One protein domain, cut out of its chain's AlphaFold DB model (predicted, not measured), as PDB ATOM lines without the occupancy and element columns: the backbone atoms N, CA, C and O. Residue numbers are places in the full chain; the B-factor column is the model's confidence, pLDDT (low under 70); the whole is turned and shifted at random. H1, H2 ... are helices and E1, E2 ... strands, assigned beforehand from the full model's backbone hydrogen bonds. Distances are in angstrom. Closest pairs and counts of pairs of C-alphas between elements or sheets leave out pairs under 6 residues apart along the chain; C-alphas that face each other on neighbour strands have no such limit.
ATOM      1  N   GLU A 197      29.041  -4.510  34.846       73.81
ATOM      2  CA  GLU A 197      29.515  -4.504  36.225       73.81
ATOM      3  C   GLU A 197      28.746  -3.438  37.008       73.81
ATOM      4  O   GLU A 197      28.672  -2.291  36.574       73.81
ATOM      5  N   THR A 198      28.134  -3.826  38.127       73.50
ATOM      6  CA  THR A 198      27.417  -2.908  39.014       73.50
ATOM      7  C   THR A 198      28.266  -2.605  40.249       73.50
ATOM      8  O   THR A 198      28.762  -3.537  40.898       73.50
ATOM      9  N   PRO A 199      28.423  -1.323  40.620       71.25
ATOM     10  CA  PRO A 199      28.943  -0.940  41.928       71.25
ATOM     11  C   PRO A 199      27.873  -1.056  43.034       71.25
ATOM     12  O   PRO A 199      28.194  -0.909  44.212       71.25
ATOM     13  N   TYR A 200      26.624  -1.382  42.674       73.88
ATOM     14  CA  TYR A 200      25.456  -1.456  43.557       73.88
ATOM     15  C   TYR A 200      24.844  -2.873  43.583       73.88
ATOM     16  O   TYR A 200      23.702  -3.076  43.144       73.88
ATOM     17  N   PRO A 201      25.585  -3.902  44.040       77.19
ATOM     18  CA  PRO A 201      25.147  -5.292  43.925       77.19
ATOM     19  C   PRO A 201      23.914  -5.617  44.763       77.19
ATOM     20  O   PRO A 201      23.026  -6.320  44.282       77.19
ATOM     21  N   ASP A 202      23.812  -5.073  45.977       79.00
ATOM     22  CA  ASP A 202      22.643  -5.273  46.833       79.00
ATOM     23  C   ASP A 202      21.393  -4.667  46.184       79.00
ATOM     24  O   ASP A 202      20.361  -5.333  46.076       79.00
ATOM     25  N   GLN A 203      21.501  -3.424  45.695       78.50
ATOM     26  CA  GLN A 203      20.419  -2.715  45.015       78.50
ATOM     27  C   GLN A 203      19.967  -3.473  43.781       78.50
ATOM     28  O   GLN A 203      18.776  -3.725  43.599       78.50
ATOM     29  N   THR A 204      20.920  -3.872  42.952       80.69
ATOM     30  CA  THR A 204      20.613  -4.559  41.706       80.69
ATOM     31  C   THR A 204      19.963  -5.917  41.975       80.69
ATOM     32  O   THR A 204      18.936  -6.234  41.377       80.69
ATOM     33  N   ALA A 205      20.475  -6.697  42.935       84.94
ATOM     34  CA  ALA A 205      19.872  -7.973  43.322       84.94
ATOM     35  C   ALA A 205      18.453  -7.805  43.871       84.94
ATOM     36  O   ALA A 205      17.558  -8.589  43.540       84.94
ATOM     37  N   PHE A 206      18.232  -6.776  44.693       86.19
ATOM     38  CA  PHE A 206      16.913  -6.457  45.220       86.19
ATOM     39  C   PHE A 206      15.925  -6.183  44.088       86.19
ATOM     40  O   PHE A 206      14.855  -6.781  44.073       86.19
ATOM     41  N   PHE A 207      16.284  -5.360  43.101       86.06
ATOM     42  CA  PHE A 207      15.365  -5.066  42.004       86.06
ATOM     43  C   PHE A 207      15.122  -6.224  41.068       86.06
ATOM     44  O   PHE A 207      13.977  -6.424  40.680       86.06
ATOM     45  N   ILE A 208      16.152  -6.996  40.722       87.75
ATOM     46  CA  ILE A 208      15.948  -8.178  39.884       87.75
ATOM     47  C   ILE A 208      14.960  -9.121  40.583       87.75
ATOM     48  O   ILE A 208      13.951  -9.489  39.991       87.75
ATOM     49  N   SER A 209      15.201  -9.439  41.859       89.94
ATOM     50  CA  SER A 209      14.319 -10.333  42.619       89.94
ATOM     51  C   SER A 209      12.917  -9.754  42.839       89.94
ATOM     52  O   SER A 209      11.936 -10.483  42.719       89.94
ATOM     53  N   PHE A 210      12.797  -8.452  43.102       89.50
ATOM     54  CA  PHE A 210      11.507  -7.786  43.262       89.50
ATOM     55  C   PHE A 210      10.708  -7.756  41.955       89.50
ATOM     56  O   PHE A 210       9.511  -8.024  41.968       89.50
ATOM     57  N   ILE A 211      11.353  -7.472  40.822       89.31
ATOM     58  CA  ILE A 211      10.698  -7.481  39.513       89.31
ATOM     59  C   ILE A 211      10.232  -8.895  39.150       89.31
ATOM     60  O   ILE A 211       9.106  -9.047  38.686       89.31
ATOM     61  N   GLU A 212      11.066  -9.915  39.370       90.81
ATOM     62  CA  GLU A 212      10.710 -11.317  39.112       90.81
ATOM     63  C   GLU A 212       9.518 -11.761  39.976       90.81
ATOM     64  O   GLU A 212       8.552 -12.326  39.461       90.81
ATOM     65  N   ASP A 213       9.531 -11.435  41.271       93.31
ATOM     66  CA  ASP A 213       8.439 -11.762  42.193       93.31
ATOM     67  C   ASP A 213       7.151 -10.971  41.879       93.31
ATOM     68  O   ASP A 213       6.049 -11.531  41.915       93.31
ATOM     69  N   TYR A 214       7.264  -9.692  41.501       91.38
ATOM     70  CA  TYR A 214       6.118  -8.884  41.074       91.38
ATOM     71  C   TYR A 214       5.518  -9.424  39.778       91.38
ATOM     72  O   TYR A 214       4.300  -9.575  39.689       91.38
ATOM     73  N   ALA A 215       6.356  -9.765  38.797       91.25
ATOM     74  CA  ALA A 215       5.926 -10.353  37.537       91.25
ATOM     75  C   ALA A 215       5.152 -11.658  37.758       91.25
ATOM     76  O   ALA A 215       4.058 -11.829  37.212       91.25
ATOM     77  N   GLU A 216       5.667 -12.543  38.618       93.44
ATOM     78  CA  GLU A 216       5.003 -13.795  38.982       93.44
ATOM     79  C   GLU A 216       3.636 -13.542  39.635       93.44
ATOM     80  O   GLU A 216       2.615 -14.072  39.182       93.44
ATOM     81  N   LYS A 217       3.587 -12.696  40.671       93.38
ATOM     82  CA  LYS A 217       2.355 -12.421  41.430       93.38
ATOM     83  C   LYS A 217       1.305 -11.673  40.607       93.38
ATOM     84  O   LYS A 217       0.117 -11.977  40.720       93.38
ATOM     85  N   ALA A 218       1.729 -10.736  39.759       90.62
ATOM     86  CA  ALA A 218       0.855  -9.987  38.859       90.62
ATOM     87  C   ALA A 218       0.516 -10.746  37.563       90.62
ATOM     88  O   ALA A 218      -0.372 -10.316  36.828       90.62
ATOM     89  N   ARG A 219       1.172 -11.886  37.299       93.44
ATOM     90  CA  ARG A 219       1.021 -12.699  36.078       93.44
ATOM     91  C   ARG A 219       1.310 -11.914  34.796       93.44
ATOM     92  O   ARG A 219       0.585 -12.033  33.808       93.44
ATOM     93  N   ILE A 220       2.376 -11.129  34.832       90.25
ATOM     94  CA  ILE A 220       2.904 -10.361  33.701       90.25
ATOM     95  C   ILE A 220       4.328 -10.823  33.394       90.25
ATOM     96  O   ILE A 220       4.927 -11.588  34.150       90.25
ATOM     97  N   THR A 221       4.884 -10.392  32.271       88.50
ATOM     98  CA  THR A 221       6.293 -10.649  31.969       88.50
ATOM     99  C   THR A 221       7.206  -9.791  32.845       88.50
ATOM    100  O   THR A 221       6.846  -8.690  33.260       88.50
ATOM    101  N   ASN A 222       8.438 -10.246  33.069       86.94
ATOM    102  CA  ASN A 222       9.448  -9.461  33.784       86.94
ATOM    103  C   ASN A 222       9.721  -8.101  33.122       86.94
ATOM    104  O   ASN A 222       9.970  -7.119  33.813       86.94
ATOM    105  N   VAL A 223       9.645  -8.025  31.789       84.50
ATOM    106  CA  VAL A 223       9.806  -6.767  31.040       84.50
ATOM    107  C   VAL A 223       8.635  -5.818  31.304       84.50
ATOM    108  O   VAL A 223       8.852  -4.626  31.498       84.50
ATOM    109  N   GLU A 224       7.402  -6.327  31.372       86.25
ATOM    110  CA  GLU A 224       6.228  -5.530  31.761       86.25
ATOM    111  C   GLU A 224       6.301  -5.087  33.225       86.25
ATOM    112  O   GLU A 224       5.986  -3.942  33.530       86.25
ATOM    113  N   ALA A 225       6.756  -5.952  34.133       87.06
ATOM    114  CA  ALA A 225       6.962  -5.606  35.538       87.06
ATOM    115  C   ALA A 225       8.038  -4.522  35.708       87.06
ATOM    116  O   ALA A 225       7.808  -3.543  36.418       87.06
ATOM    117  N   PHE A 226       9.167  -4.647  35.001       85.81
ATOM    118  CA  PHE A 226      10.205  -3.618  34.939       85.81
ATOM    119  C   PHE A 226       9.652  -2.306  34.371       85.81
ATOM    120  O   PHE A 226       9.775  -1.272  35.020       85.81
ATOM    121  N   SER A 227       8.970  -2.352  33.219       82.56
ATOM    122  CA  SER A 227       8.316  -1.186  32.608       82.56
ATOM    123  C   SER A 227       7.356  -0.499  33.578       82.56
ATOM    124  O   SER A 227       7.422   0.716  33.740       82.56
ATOM    125  N   ASN A 228       6.511  -1.264  34.271       81.94
ATOM    126  CA  ASN A 228       5.576  -0.741  35.258       81.94
ATOM    127  C   ASN A 228       6.321  -0.018  36.391       81.94
ATOM    128  O   ASN A 228       6.066   1.157  36.630       81.94
ATOM    129  N   LEU A 229       7.284  -0.662  37.052       79.75
ATOM    130  CA  LEU A 229       8.034  -0.014  38.138       79.75
ATOM    131  C   LEU A 229       8.798   1.237  37.667       79.75
ATOM    132  O   LEU A 229       8.911   2.212  38.406       79.75
ATOM    133  N   PHE A 230       9.274   1.237  36.423       75.31
ATOM    134  CA  PHE A 230       9.950   2.379  35.812       75.31
ATOM    135  C   PHE A 230       8.976   3.526  35.454       75.31
ATOM    136  O   PHE A 230       9.301   4.709  35.605       75.31
ATOM    137  N   LYS A 231       7.749   3.196  35.031       71.75
ATOM    138  CA  LYS A 231       6.652   4.136  34.728       71.75
ATOM    139  C   LYS A 231       5.990   4.728  35.963       71.75
ATOM    140  O   LYS A 231       5.656   5.906  35.964       71.75
ATOM    141  N   ASP A 232       5.828   3.939  37.021       66.75
ATOM    142  CA  ASP A 232       5.271   4.370  38.309       66.75
ATOM    143  C   ASP A 232       5.948   5.655  38.811       66.75
ATOM    144  O   ASP A 232       5.290   6.617  39.205       66.75
ATOM    145  N   LYS A 233       7.275   5.706  38.664       62.56
ATOM    146  CA  LYS A 233       8.126   6.839  39.036       62.56
ATOM    147  C   LYS A 233       8.067   8.011  38.059       62.56
ATOM    148  O   LYS A 233       7.982   9.168  38.467       62.56
ATOM    149  N   SER A 234       8.122   7.717  36.768       59.16
ATOM    150  CA  SER A 234       8.269   8.723  35.712       59.16
ATOM    151  C   SER A 234       6.945   9.348  35.262       59.16
ATOM    152  O   SER A 234       6.937  10.462  34.744       59.16
ATOM    153  N   GLU A 235       5.810   8.682  35.480       59.38
ATOM    154  CA  GLU A 235       4.484   9.138  35.044       59.38
ATOM    155  C   GLU A 235       3.512   9.405  36.208       59.38
ATOM    156  O   GLU A 235       2.393   9.843  35.953       59.38
ATOM    157  N   LEU A 236       3.931   9.204  37.470       55.75
ATOM    158  CA  LEU A 236       3.059   9.249  38.659       55.75
ATOM    159  C   LEU A 236       1.842   8.318  38.506       55.75
ATOM    160  O   LEU A 236       0.696   8.688  38.766       55.75
ATOM    161  N   ASN A 237       2.093   7.096  38.034       58.00
ATOM    162  CA  ASN A 237       1.041   6.136  37.732       58.00
ATOM    163  C   ASN A 237       0.556   5.410  39.002       58.00
ATOM    164  O   ASN A 237       1.015   4.320  39.337       58.00
ATOM    165  N   TYR A 238      -0.440   5.990  39.676       63.16
ATOM    166  CA  TYR A 238      -1.023   5.446  40.911       63.16
ATOM    167  C   TYR A 238      -1.649   4.048  40.784       63.16
ATOM    168  O   TYR A 238      -1.893   3.400  41.808       63.16
ATOM    169  N   ASP A 239      -1.912   3.559  39.568       68.00
ATOM    170  CA  ASP A 239      -2.421   2.199  39.378       68.00
ATOM    171  C   ASP A 239      -1.372   1.154  39.771       68.00
ATOM    172  O   ASP A 239      -1.718   0.082  40.271       68.00
ATOM    173  N   ILE A 240      -0.087   1.484  39.642       74.88
ATOM    174  CA  ILE A 240       1.015   0.583  39.986       74.88
ATOM    175  C   ILE A 240       1.197   0.537  41.498       74.88
ATOM    176  O   ILE A 240       1.286  -0.546  42.067       74.88
ATOM    177  N   GLN A 241       1.109   1.679  42.179       70.00
ATOM    178  CA  GLN A 241       1.050   1.708  43.643       70.00
ATOM    179  C   GLN A 241      -0.114   0.914  44.219       70.00
ATOM    180  O   GLN A 241       0.043   0.186  45.203       70.00
ATOM    181  N   ARG A 242      -1.283   1.014  43.587       71.75
ATOM    182  CA  ARG A 242      -2.436   0.199  43.958       71.75
ATOM    183  C   ARG A 242      -2.138  -1.287  43.772       71.75
ATOM    184  O   ARG A 242      -2.343  -2.045  44.711       71.75
ATOM    185  N   ALA A 243      -1.600  -1.679  42.619       80.25
ATOM    186  CA  ALA A 243      -1.226  -3.064  42.346       80.25
ATOM    187  C   ALA A 243      -0.201  -3.602  43.361       80.25
ATOM    188  O   ALA A 243      -0.388  -4.690  43.902       80.25
ATOM    189  N   LEU A 244       0.839  -2.829  43.686       82.19
ATOM    190  CA  LEU A 244       1.835  -3.213  44.687       82.19
ATOM    191  C   LEU A 244       1.211  -3.377  46.074       82.19
ATOM    192  O   LEU A 244       1.479  -4.365  46.755       82.19
ATOM    193  N   ARG A 245       0.337  -2.457  46.491       80.25
ATOM    194  CA  ARG A 245      -0.377  -2.573  47.768       80.25
ATOM    195  C   ARG A 245      -1.290  -3.795  47.797       80.25
ATOM    196  O   ARG A 245      -1.359  -4.465  48.822       80.25
ATOM    197  N   ASP A 246      -1.979  -4.086  46.703       81.25
ATOM    198  CA  ASP A 246      -2.907  -5.213  46.628       81.25
ATOM    199  C   ASP A 246      -2.158  -6.562  46.648       81.25
ATOM    200  O   ASP A 246      -2.653  -7.531  47.223       81.25
ATOM    201  N   ILE A 247      -0.945  -6.621  46.085       89.56
ATOM    202  CA  ILE A 247      -0.102  -7.827  46.049       89.56
ATOM    203  C   ILE A 247       0.675  -8.039  47.356       89.56
ATOM    204  O   ILE A 247       0.746  -9.161  47.860       89.56
ATOM    205  N   TYR A 248       1.279  -6.981  47.896       85.06
ATOM    206  CA  TYR A 248       2.250  -7.072  48.994       85.06
ATOM    207  C   TYR A 248       1.746  -6.520  50.328       85.06
ATOM    208  O   TYR A 248       2.342  -6.771  51.376       85.06
ATOM    209  N   GLY A 249       0.653  -5.762  50.310       78.50
ATOM    210  CA  GLY A 249       0.124  -5.064  51.472       78.50
ATOM    211  C   GLY A 249       0.758  -3.690  51.708       78.50
ATOM    212  O   GLY A 249       1.852  -3.362  51.249       78.50
ATOM    213  N   THR A 250       0.045  -2.871  52.482       73.56
ATOM    214  CA  THR A 250       0.412  -1.482  52.791       73.56
ATOM    215  C   THR A 250       1.759  -1.353  53.500       73.56
ATOM    216  O   THR A 250       2.509  -0.426  53.214       73.56
ATOM    217  N   GLU A 251       2.091  -2.271  54.408       71.50
ATOM    218  CA  GLU A 251       3.339  -2.190  55.178       71.50
ATOM    219  C   GLU A 251       4.576  -2.420  54.304       71.50
ATOM    220  O   GLU A 251       5.575  -1.721  54.467       71.50
ATOM    221  N   PHE A 252       4.493  -3.313  53.314       81.69
ATOM    222  CA  PHE A 252       5.559  -3.475  52.328       81.69
ATOM    223  C   PHE A 252       5.767  -2.194  51.520       81.69
ATOM    224  O   PHE A 252       6.892  -1.706  51.429       81.69
ATOM    225  N   VAL A 253       4.687  -1.619  50.980       74.38
ATOM    226  CA  VAL A 253       4.751  -0.381  50.184       74.38
ATOM    227  C   VAL A 253       5.328   0.766  51.019       74.38
ATOM    228  O   VAL A 253       6.222   1.474  50.563       74.38
ATOM    229  N   LYS A 254       4.917   0.901  52.285       68.69
ATOM    230  CA  LYS A 254       5.511   1.874  53.212       68.69
ATOM    231  C   LYS A 254       7.005   1.646  53.410       68.69
ATOM    232  O   LYS A 254       7.771   2.603  53.340       68.69
ATOM    233  N   LEU A 255       7.446   0.413  53.658       71.94
ATOM    234  CA  LEU A 255       8.867   0.103  53.850       71.94
ATOM    235  C   LEU A 255       9.687   0.403  52.592       71.94
ATOM    236  O   LEU A 255      10.734   1.040  52.689       71.94
ATOM    237  N   LEU A 256       9.171   0.019  51.426       73.38
ATOM    238  CA  LEU A 256       9.771   0.267  50.119       73.38
ATOM    239  C   LEU A 256       9.964   1.770  49.840       73.38
ATOM    240  O   LEU A 256      10.940   2.164  49.205       73.38
ATOM    241  N   ASN A 257       9.065   2.609  50.360       65.12
ATOM    242  CA  ASN A 257       9.074   4.056  50.150       65.12
ATOM    243  C   ASN A 257       9.781   4.853  51.253       65.12
ATOM    244  O   ASN A 257      10.127   6.016  51.048       65.12
ATOM    245  N   THR A 258       9.982   4.267  52.436       57.25
ATOM    246  CA  THR A 258      10.507   4.978  53.617       57.25
ATOM    247  C   THR A 258      11.881   4.504  54.072       57.25
ATOM    248  O   THR A 258      12.478   5.158  54.933       57.25
ATOM    249  N   SER A 259      12.405   3.407  53.517       57.84
ATOM    250  CA  SER A 259      13.734   2.908  53.856       57.84
ATOM    251  C   SER A 259      14.796   3.970  53.559       57.84
ATOM    252  O   SER A 259      15.073   4.283  52.405       57.84
ATOM    253  N   LYS A 260      15.378   4.540  54.621       46.91
ATOM    254  CA  LYS A 260      16.479   5.500  54.529       46.91
ATOM    255  C   LYS A 260      17.748   4.745  54.175       46.91
ATOM    256  O   LYS A 260      18.283   4.042  55.030       46.91
ATOM    257  N   THR A 261      18.259   4.941  52.972       45.41
ATOM    258  CA  THR A 261      19.634   4.571  52.649       45.41
ATOM    259  C   THR A 261      20.357   5.771  52.099       45.41
ATOM    260  O   THR A 261      19.926   6.433  51.164       45.41
ATOM    261  N   PHE A 262      21.391   6.122  52.844       33.62
ATOM    262  CA  PHE A 262      22.149   7.345  52.723       33.62
ATOM    263  C   PHE A 262      23.129   7.162  51.558       33.62
ATOM    264  O   PHE A 262      23.861   6.175  51.547       33.62
ATOM    265  N   LEU A 263      23.149   8.100  50.606       35.78
ATOM    266  CA  LEU A 263      24.262   8.307  49.663       35.78
ATOM    267  C   LEU A 263      24.801   7.030  48.980       35.78
ATOM    268  O   LEU A 263      25.981   6.723  49.103       35.78
ATOM    269  N   GLY A 264      23.955   6.255  48.296       37.53
ATOM    270  CA  GLY A 264      24.427   5.124  47.477       37.53
ATOM    271  C   GLY A 264      24.879   3.873  48.247       37.53
ATOM    272  O   GLY A 264      25.157   2.852  47.626       37.53
ATOM    273  N   TYR A 265      24.870   3.884  49.586       36.81
ATOM    274  CA  TYR A 265      25.165   2.703  50.402       36.81
ATOM    275  C   TYR A 265      23.889   2.164  51.056       36.81
ATOM    276  O   TYR A 265      23.303   2.774  51.959       36.81
ATOM    277  N   SER A 266      23.459   0.977  50.621       47.41
ATOM    278  CA  SER A 266      22.551   0.148  51.407       47.41
ATOM    279  C   SER A 266      23.211  -0.162  52.744       47.41
ATOM    280  O   SER A 266      24.338  -0.640  52.789       47.41
ATOM    281  N   LEU A 267      22.486  -0.007  53.851       50.34
ATOM    282  CA  LEU A 267      22.707  -0.938  54.953       50.34
ATOM    283  C   LEU A 267      22.148  -2.280  54.451       50.34
ATOM    284  O   LEU A 267      20.938  -2.324  54.216       50.34
ATOM    285  N   PRO A 268      22.943  -3.355  54.285       55.81
ATOM    286  CA  PRO A 268      22.443  -4.642  53.774       55.81
ATOM    287  C   PRO A 268      21.191  -5.137  54.525       55.81
ATOM    288  O   PRO A 268      20.275  -5.725  53.956       55.81
ATOM    289  N   ASN A 269      21.077  -4.773  55.805       60.31
ATOM    290  CA  ASN A 269      19.939  -5.085  56.668       60.31
ATOM    291  C   ASN A 269      18.604  -4.436  56.240       60.31
ATOM    292  O   ASN A 269      17.544  -4.963  56.576       60.31
ATOM    293  N   ALA A 270      18.624  -3.305  55.528       68.06
ATOM    294  CA  ALA A 270      17.408  -2.614  55.096       68.06
ATOM    295  C   ALA A 270      16.702  -3.373  53.962       68.06
ATOM    296  O   ALA A 270      15.496  -3.599  54.037       68.06
ATOM    297  N   MET A 271      17.448  -3.836  52.955       77.44
ATOM    298  CA  MET A 271      16.895  -4.592  51.824       77.44
ATOM    299  C   MET A 271      16.378  -5.961  52.227       77.44
ATOM    300  O   MET A 271      15.285  -6.338  51.815       77.44
ATOM    301  N   VAL A 272      17.107  -6.664  53.100       81.88
ATOM    302  CA  VAL A 272      16.630  -7.917  53.700       81.88
ATOM    303  C   VAL A 272      15.285  -7.689  54.397       81.88
ATOM    304  O   VAL A 272      14.351  -8.461  54.199       81.88
ATOM    305  N   GLY A 273      15.150  -6.603  55.169       80.50
ATOM    306  CA  GLY A 273      13.901  -6.252  55.850       80.50
ATOM    307  C   GLY A 273      12.728  -6.009  54.893       80.50
ATOM    308  O   GLY A 273      11.630  -6.516  55.128       80.50
ATOM    309  N   ILE A 274      12.963  -5.287  53.792       81.94
ATOM    310  CA  ILE A 274      11.942  -5.024  52.766       81.94
ATOM    311  C   ILE A 274      11.574  -6.320  52.032       81.94
ATOM    312  O   ILE A 274      10.393  -6.656  51.934       81.94
ATOM    313  N   ALA A 275      12.566  -7.090  51.578       87.25
ATOM    314  CA  ALA A 275      12.356  -8.354  50.875       87.25
ATOM    315  C   ALA A 275      11.615  -9.378  51.744       87.25
ATOM    316  O   ALA A 275      10.730 -10.092  51.271       87.25
ATOM    317  N   LYS A 276      11.911  -9.408  53.047       89.00
ATOM    318  CA  LYS A 276      11.187 -10.220  54.027       89.00
ATOM    319  C   LYS A 276       9.732  -9.786  54.168       89.00
ATOM    320  O   LYS A 276       8.852 -10.642  54.184       89.00
ATOM    321  N   SER A 277       9.463  -8.479  54.215       85.25
ATOM    322  CA  SER A 277       8.089  -7.960  54.234       85.25
ATOM    323  C   SER A 277       7.315  -8.288  52.953       85.25
ATOM    324  O   SER A 277       6.106  -8.479  53.023       85.25
ATOM    325  N   GLY A 278       7.990  -8.354  51.802       88.00
ATOM    326  CA  GLY A 278       7.391  -8.739  50.520       88.00
ATOM    327  C   GLY A 278       7.333 -10.252  50.274       88.00
ATOM    328  O   GLY A 278       6.805 -10.689  49.250       88.00
ATOM    329  N   ASN A 279       7.857 -11.052  51.209       93.88
ATOM    330  CA  ASN A 279       7.992 -12.506  51.118       93.88
ATOM    331  C   ASN A 279       8.831 -12.995  49.914       93.88
ATOM    332  O   ASN A 279       8.510 -14.017  49.313       93.88
ATOM    333  N   PHE A 280       9.911 -12.282  49.580       93.69
ATOM    334  CA  PHE A 280      10.880 -12.668  48.539       93.69
ATOM    335  C   PHE A 280      12.346 -12.639  49.021       93.69
ATOM    336  O   PHE A 280      13.274 -12.694  48.219       93.69
ATOM    337  N   GLU A 281      12.581 -12.616  50.339       93.50
ATOM    338  CA  GLU A 281      13.923 -12.626  50.957       93.50
ATOM    339  C   GLU A 281      14.826 -13.751  50.428       93.50
ATOM    340  O   GLU A 281      16.009 -13.533  50.172       93.50
ATOM    341  N   HIS A 282      14.282 -14.957  50.237       92.94
ATOM    342  CA  HIS A 282      15.066 -16.073  49.710       92.94
ATOM    343  C   HIS A 282      15.534 -15.815  48.272       92.94
ATOM    344  O   HIS A 282      16.702 -16.043  47.968       92.94
ATOM    345  N   ALA A 283      14.650 -15.302  47.410       90.88
ATOM    346  CA  ALA A 283      14.993 -14.955  46.034       90.88
ATOM    347  C   ALA A 283      16.048 -13.841  45.990       90.88
ATOM    348  O   ALA A 283      17.029 -13.957  45.260       90.88
ATOM    349  N   TYR A 284      15.904 -12.817  46.836       90.00
ATOM    350  CA  TYR A 284      16.887 -11.746  46.991       90.00
ATOM    351  C   TYR A 284      18.273 -12.265  47.407       90.00
ATOM    352  O   TYR A 284      19.267 -11.968  46.745       90.00
ATOM    353  N   ASN A 285      18.347 -13.097  48.451       89.88
ATOM    354  CA  ASN A 285      19.616 -13.653  48.929       89.88
ATOM    355  C   ASN A 285      20.291 -14.542  47.874       89.88
ATOM    356  O   ASN A 285      21.507 -14.483  47.702       89.88
ATOM    357  N   THR A 286      19.509 -15.334  47.135       90.25
ATOM    358  CA  THR A 286      20.019 -16.114  46.000       90.25
ATOM    359  C   THR A 286      20.565 -15.192  44.909       90.25
ATOM    360  O   THR A 286      21.670 -15.412  44.417       90.25
ATOM    361  N   LYS A 287      19.845 -14.114  44.580       89.31
ATOM    362  CA  LYS A 287      20.243 -13.166  43.534       89.31
ATOM    363  C   LYS A 287      21.529 -12.408  43.875       89.31
ATOM    364  O   LYS A 287      22.356 -12.204  42.994       89.31
ATOM    365  N   ILE A 288      21.745 -12.056  45.143       86.94
ATOM    366  CA  ILE A 288      23.023 -11.486  45.606       86.94
ATOM    367  C   ILE A 288      24.181 -12.445  45.328       86.94
ATOM    368  O   ILE A 288      25.219 -12.029  44.816       86.94
ATOM    369  N   LEU A 289      24.016 -13.729  45.652       85.94
ATOM    370  CA  LEU A 289      25.059 -14.728  45.413       85.94
ATOM    371  C   LEU A 289      25.349 -14.895  43.917       85.94
ATOM    372  O   LEU A 289      26.509 -15.046  43.543       85.94
ATOM    373  N   GLU A 290      24.322 -14.819  43.067       86.19
ATOM    374  CA  GLU A 290      24.479 -14.827  41.608       86.19
ATOM    375  C   GLU A 290      25.261 -13.603  41.108       86.19
ATOM    376  O   GLU A 290      26.222 -13.774  40.360       86.19
ATOM    377  N   ILE A 291      24.921 -12.384  41.547       82.69
ATOM    378  CA  ILE A 291      25.647 -11.157  41.157       82.69
ATOM    379  C   ILE A 291      27.115 -11.215  41.594       82.69
ATOM    380  O   ILE A 291      27.998 -10.798  40.844       82.69
ATOM    381  N   ASN A 292      27.374 -11.768  42.781       81.31
ATOM    382  CA  ASN A 292      28.718 -11.935  43.337       81.31
ATOM    383  C   ASN A 292      29.501 -13.104  42.714       81.31
ATOM    384  O   ASN A 292      30.678 -13.280  43.027       81.31
ATOM    385  N   SER A 293      28.866 -13.925  41.874       80.75
ATOM    386  CA  SER A 293      29.517 -15.044  41.189       80.75
ATOM    387  C   SER A 293      30.183 -14.605  39.884       80.75
ATOM    388  O   SER A 293      29.765 -13.632  39.257       80.75
ATOM    389  N   ASP A 294      31.148 -15.389  39.399       70.25
ATOM    390  CA  ASP A 294      31.787 -15.150  38.095       70.25
ATOM    391  C   ASP A 294      30.793 -15.212  36.916       70.25
ATOM    392  O   ASP A 294      31.044 -14.639  35.855       70.25
ATOM    393  N   SER A 295      29.656 -15.897  37.091       70.00
ATOM    394  CA  SER A 295      28.583 -15.972  36.091       70.00
ATOM    395  C   SER A 295      27.695 -14.725  36.031       70.00
ATOM    396  O   SER A 295      27.058 -14.498  35.002       70.00
ATOM    397  N   GLY A 296      27.657 -13.919  37.099       73.44
ATOM    398  CA  GLY A 296      26.692 -12.834  37.270       73.44
ATOM    399  C   GLY A 296      25.239 -13.313  37.374       73.44
ATOM    400  O   GLY A 296      24.919 -14.490  37.193       73.44
ATOM    401  N   ALA A 297      24.331 -12.381  37.649       69.81
ATOM    402  CA  ALA A 297      22.898 -12.621  37.601       69.81
ATOM    403  C   ALA A 297      22.334 -12.291  36.220       69.81
ATOM    404  O   ALA A 297      22.615 -11.240  35.641       69.81
ATOM    405  N   THR A 298      21.476 -13.169  35.711       68.44
ATOM    406  CA  THR A 298      20.636 -12.862  34.549       68.44
ATOM    407  C   THR A 298      19.329 -12.240  35.020       68.44
ATOM    408  O   THR A 298      18.781 -12.625  36.056       68.44
ATOM    409  N   PHE A 299      18.820 -11.289  34.241       70.75
ATOM    410  CA  PHE A 299      17.440 -10.848  34.357       70.75
ATOM    411  C   PHE A 299      16.626 -11.536  33.263       70.75
ATOM    412  O   PHE A 299      16.815 -11.281  32.072       70.75
ATOM    413  N   THR A 300      15.718 -12.429  33.647       66.12
ATOM    414  CA  THR A 300      14.928 -13.175  32.662       66.12
ATOM    415  C   THR A 300      14.087 -12.205  31.824       66.12
ATOM    416  O   THR A 300      13.269 -11.469  32.364       66.12
ATOM    417  N   GLY A 301      14.286 -12.191  30.503       59.12
ATOM    418  CA  GLY A 301      13.549 -11.329  29.566       59.12
ATOM    419  C   GLY A 301      14.256 -10.032  29.145       59.12
ATOM    420  O   GLY A 301      13.858  -9.458  28.134       59.12
ATOM    421  N   LEU A 302      15.336  -9.610  29.818       63.56
ATOM    422  CA  LEU A 302      16.232  -8.543  29.340       63.56
ATOM    423  C   LEU A 302      17.552  -9.194  28.918       63.56
ATOM    424  O   LEU A 302      18.086 -10.047  29.618       63.56
ATOM    425  N   LYS A 303      18.099  -8.813  27.760       59.88
ATOM    426  CA  LYS A 303      19.353  -9.386  27.234       59.88
ATOM    427  C   LYS A 303      20.605  -8.864  27.964       59.88
ATOM    428  O   LYS A 303      21.611  -8.618  27.318       59.88
ATOM    429  N   GLY A 304      20.560  -8.680  29.283       59.12
ATOM    430  CA  GLY A 304      21.668  -8.175  30.100       59.12
ATOM    431  C   GLY A 304      22.001  -9.116  31.261       59.12
ATOM    432  O   GLY A 304      21.112  -9.735  31.845       59.12
ATOM    433  N   ILE A 305      23.289  -9.230  31.584       60.69
ATOM    434  CA  ILE A 305      23.784  -9.920  32.788       60.69
ATOM    435  C   ILE A 305      24.349  -8.838  33.710       60.69
ATOM    436  O   ILE A 305      24.966  -7.897  33.225       60.69
ATOM    437  N   VAL A 306      24.171  -8.938  35.022       61.56
ATOM    438  CA  VAL A 306      24.785  -7.999  35.970       61.56
ATOM    439  C   VAL A 306      25.685  -8.749  36.944       61.56
ATOM    440  O   VAL A 306      25.280  -9.762  37.509       61.56
ATOM    441  N   LYS A 307      26.913  -8.270  37.133       64.25
ATOM    442  CA  LYS A 307      27.928  -8.846  38.033       64.25
ATOM    443  C   LYS A 307      28.609  -7.748  38.850       64.25
ATOM    444  O   LYS A 307      28.512  -6.581  38.491       64.25
ATOM    445  N   VAL A 308      29.292  -8.088  39.940       60.53
ATOM    446  CA  VAL A 308      30.083  -7.101  40.705       60.53
ATOM    447  C   VAL A 308      31.310  -6.649  39.913       60.53
ATOM    448  O   VAL A 308      31.947  -7.470  39.251       60.53
ATOM    449  N   SER A 309      31.670  -5.367  40.034       53.38
ATOM    450  CA  SER A 309      32.985  -4.862  39.615       53.38
ATOM    451  C   SER A 309      34.097  -5.587  40.379       53.38
ATOM    452  O   SER A 309      34.246  -5.415  41.592       53.38
TER     453      SER A 309
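Overview. This is residues 197 to 309 of the 312 residues of an uncharacterized protein of candidate division WWE3 bacterium RIFOXYA2_FULL_46_9 (UniProt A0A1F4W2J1). A long helix, H1, runs through the middle of the domain, and the five shorter helices follow one another in an open arc about it, each packing on the one before: H2 makes a corner with H1, its residues 222 to 226 meeting residues 211 to 215 of H1, H3 and H4 lead on, and H5 and H6 come back to pack on H1. Near the first residues of H1, the strand E1 makes a small patch of strand pairing with residues 197 to 198 and 297 to 298. The printed part has 113 residues, with six named helices and then one named strand, in the order H1, H2, H3, H4, H5, H6, E1; the class is mostly helix. The whole is compact, with a radius of gyration of the C-alphas of 13.6 A, and spans 38 by 30 by 25 A.

Arrangement. H1, residues 201 to 218, is the hub and touches four other helices. H2, residues 222 to 235, touches H1 with residues 222 to 226 alone, about perpendicular at 75 degrees; the closest C-alphas, those of Ala 215 and Asn 222, are 5.2 A apart. H3, residues 238 to 248, touches H2 at a steep tilt of 49 degrees, opposite ways, closest at the C-alphas of Asp 232 and Ile 240, 5.9 A apart. H3 only just touches H1, with 3 pairs of C-alphas within 8 A, the closest being Lys 217 and Ile 247 at 7.0 A. H4, residues 250 to 258, touches H3, closest at the C-alphas of Arg 245 and Val 253, 6.1 A apart, and is apart from H1. H5, residues 268 to 277, forms a helical hairpin with H4 at a shallow tilt of 22 degrees; the closest C-alphas, Phe 252 and Ser 277, are 5.5 A apart. H5 runs the same way as H1 at a shallow tilt of 7 degrees, with the C-alphas of Phe 206 and Met 271 closest at 6.9 A. H6, residues 281 to 291, touches H1 at a steep tilt of 50 degrees, opposite ways, closest at the C-alphas of Ala 205 and Lys 287, 5.2 A apart. E1, residues 305 to 308, pairs with no named strand; its closest C-alpha pair with H6 is Lys 307 and Ile 291, 4.5 A apart. Every O i to N i+4 pair is within hydrogen-bond range in H1, H3, H4, H5 and H6; in H2 it is 9 of 10.

Along the chain. H1 begins at C-alpha 201 (25.147, -5.292, 43.925) and measures 25.3 A; H2 measures 19.3 A. E1 ends at C-alpha 308 (30.083, -7.101, 40.705).

Size, cuts and confidence. The C-alphas farthest apart, those of Tyr 238 and Asp 294, are 38.8 A apart, while those of Glu 197 and Ser 309 are 4.9 A apart. The printed part has no cut; the link from H6 to E1, with 13 residues, is long. The mean pLDDT of the printed part is 75.1, and it is under 70 in 35 residues, among them 232 to 239, 257 to 270 and 300 to 309.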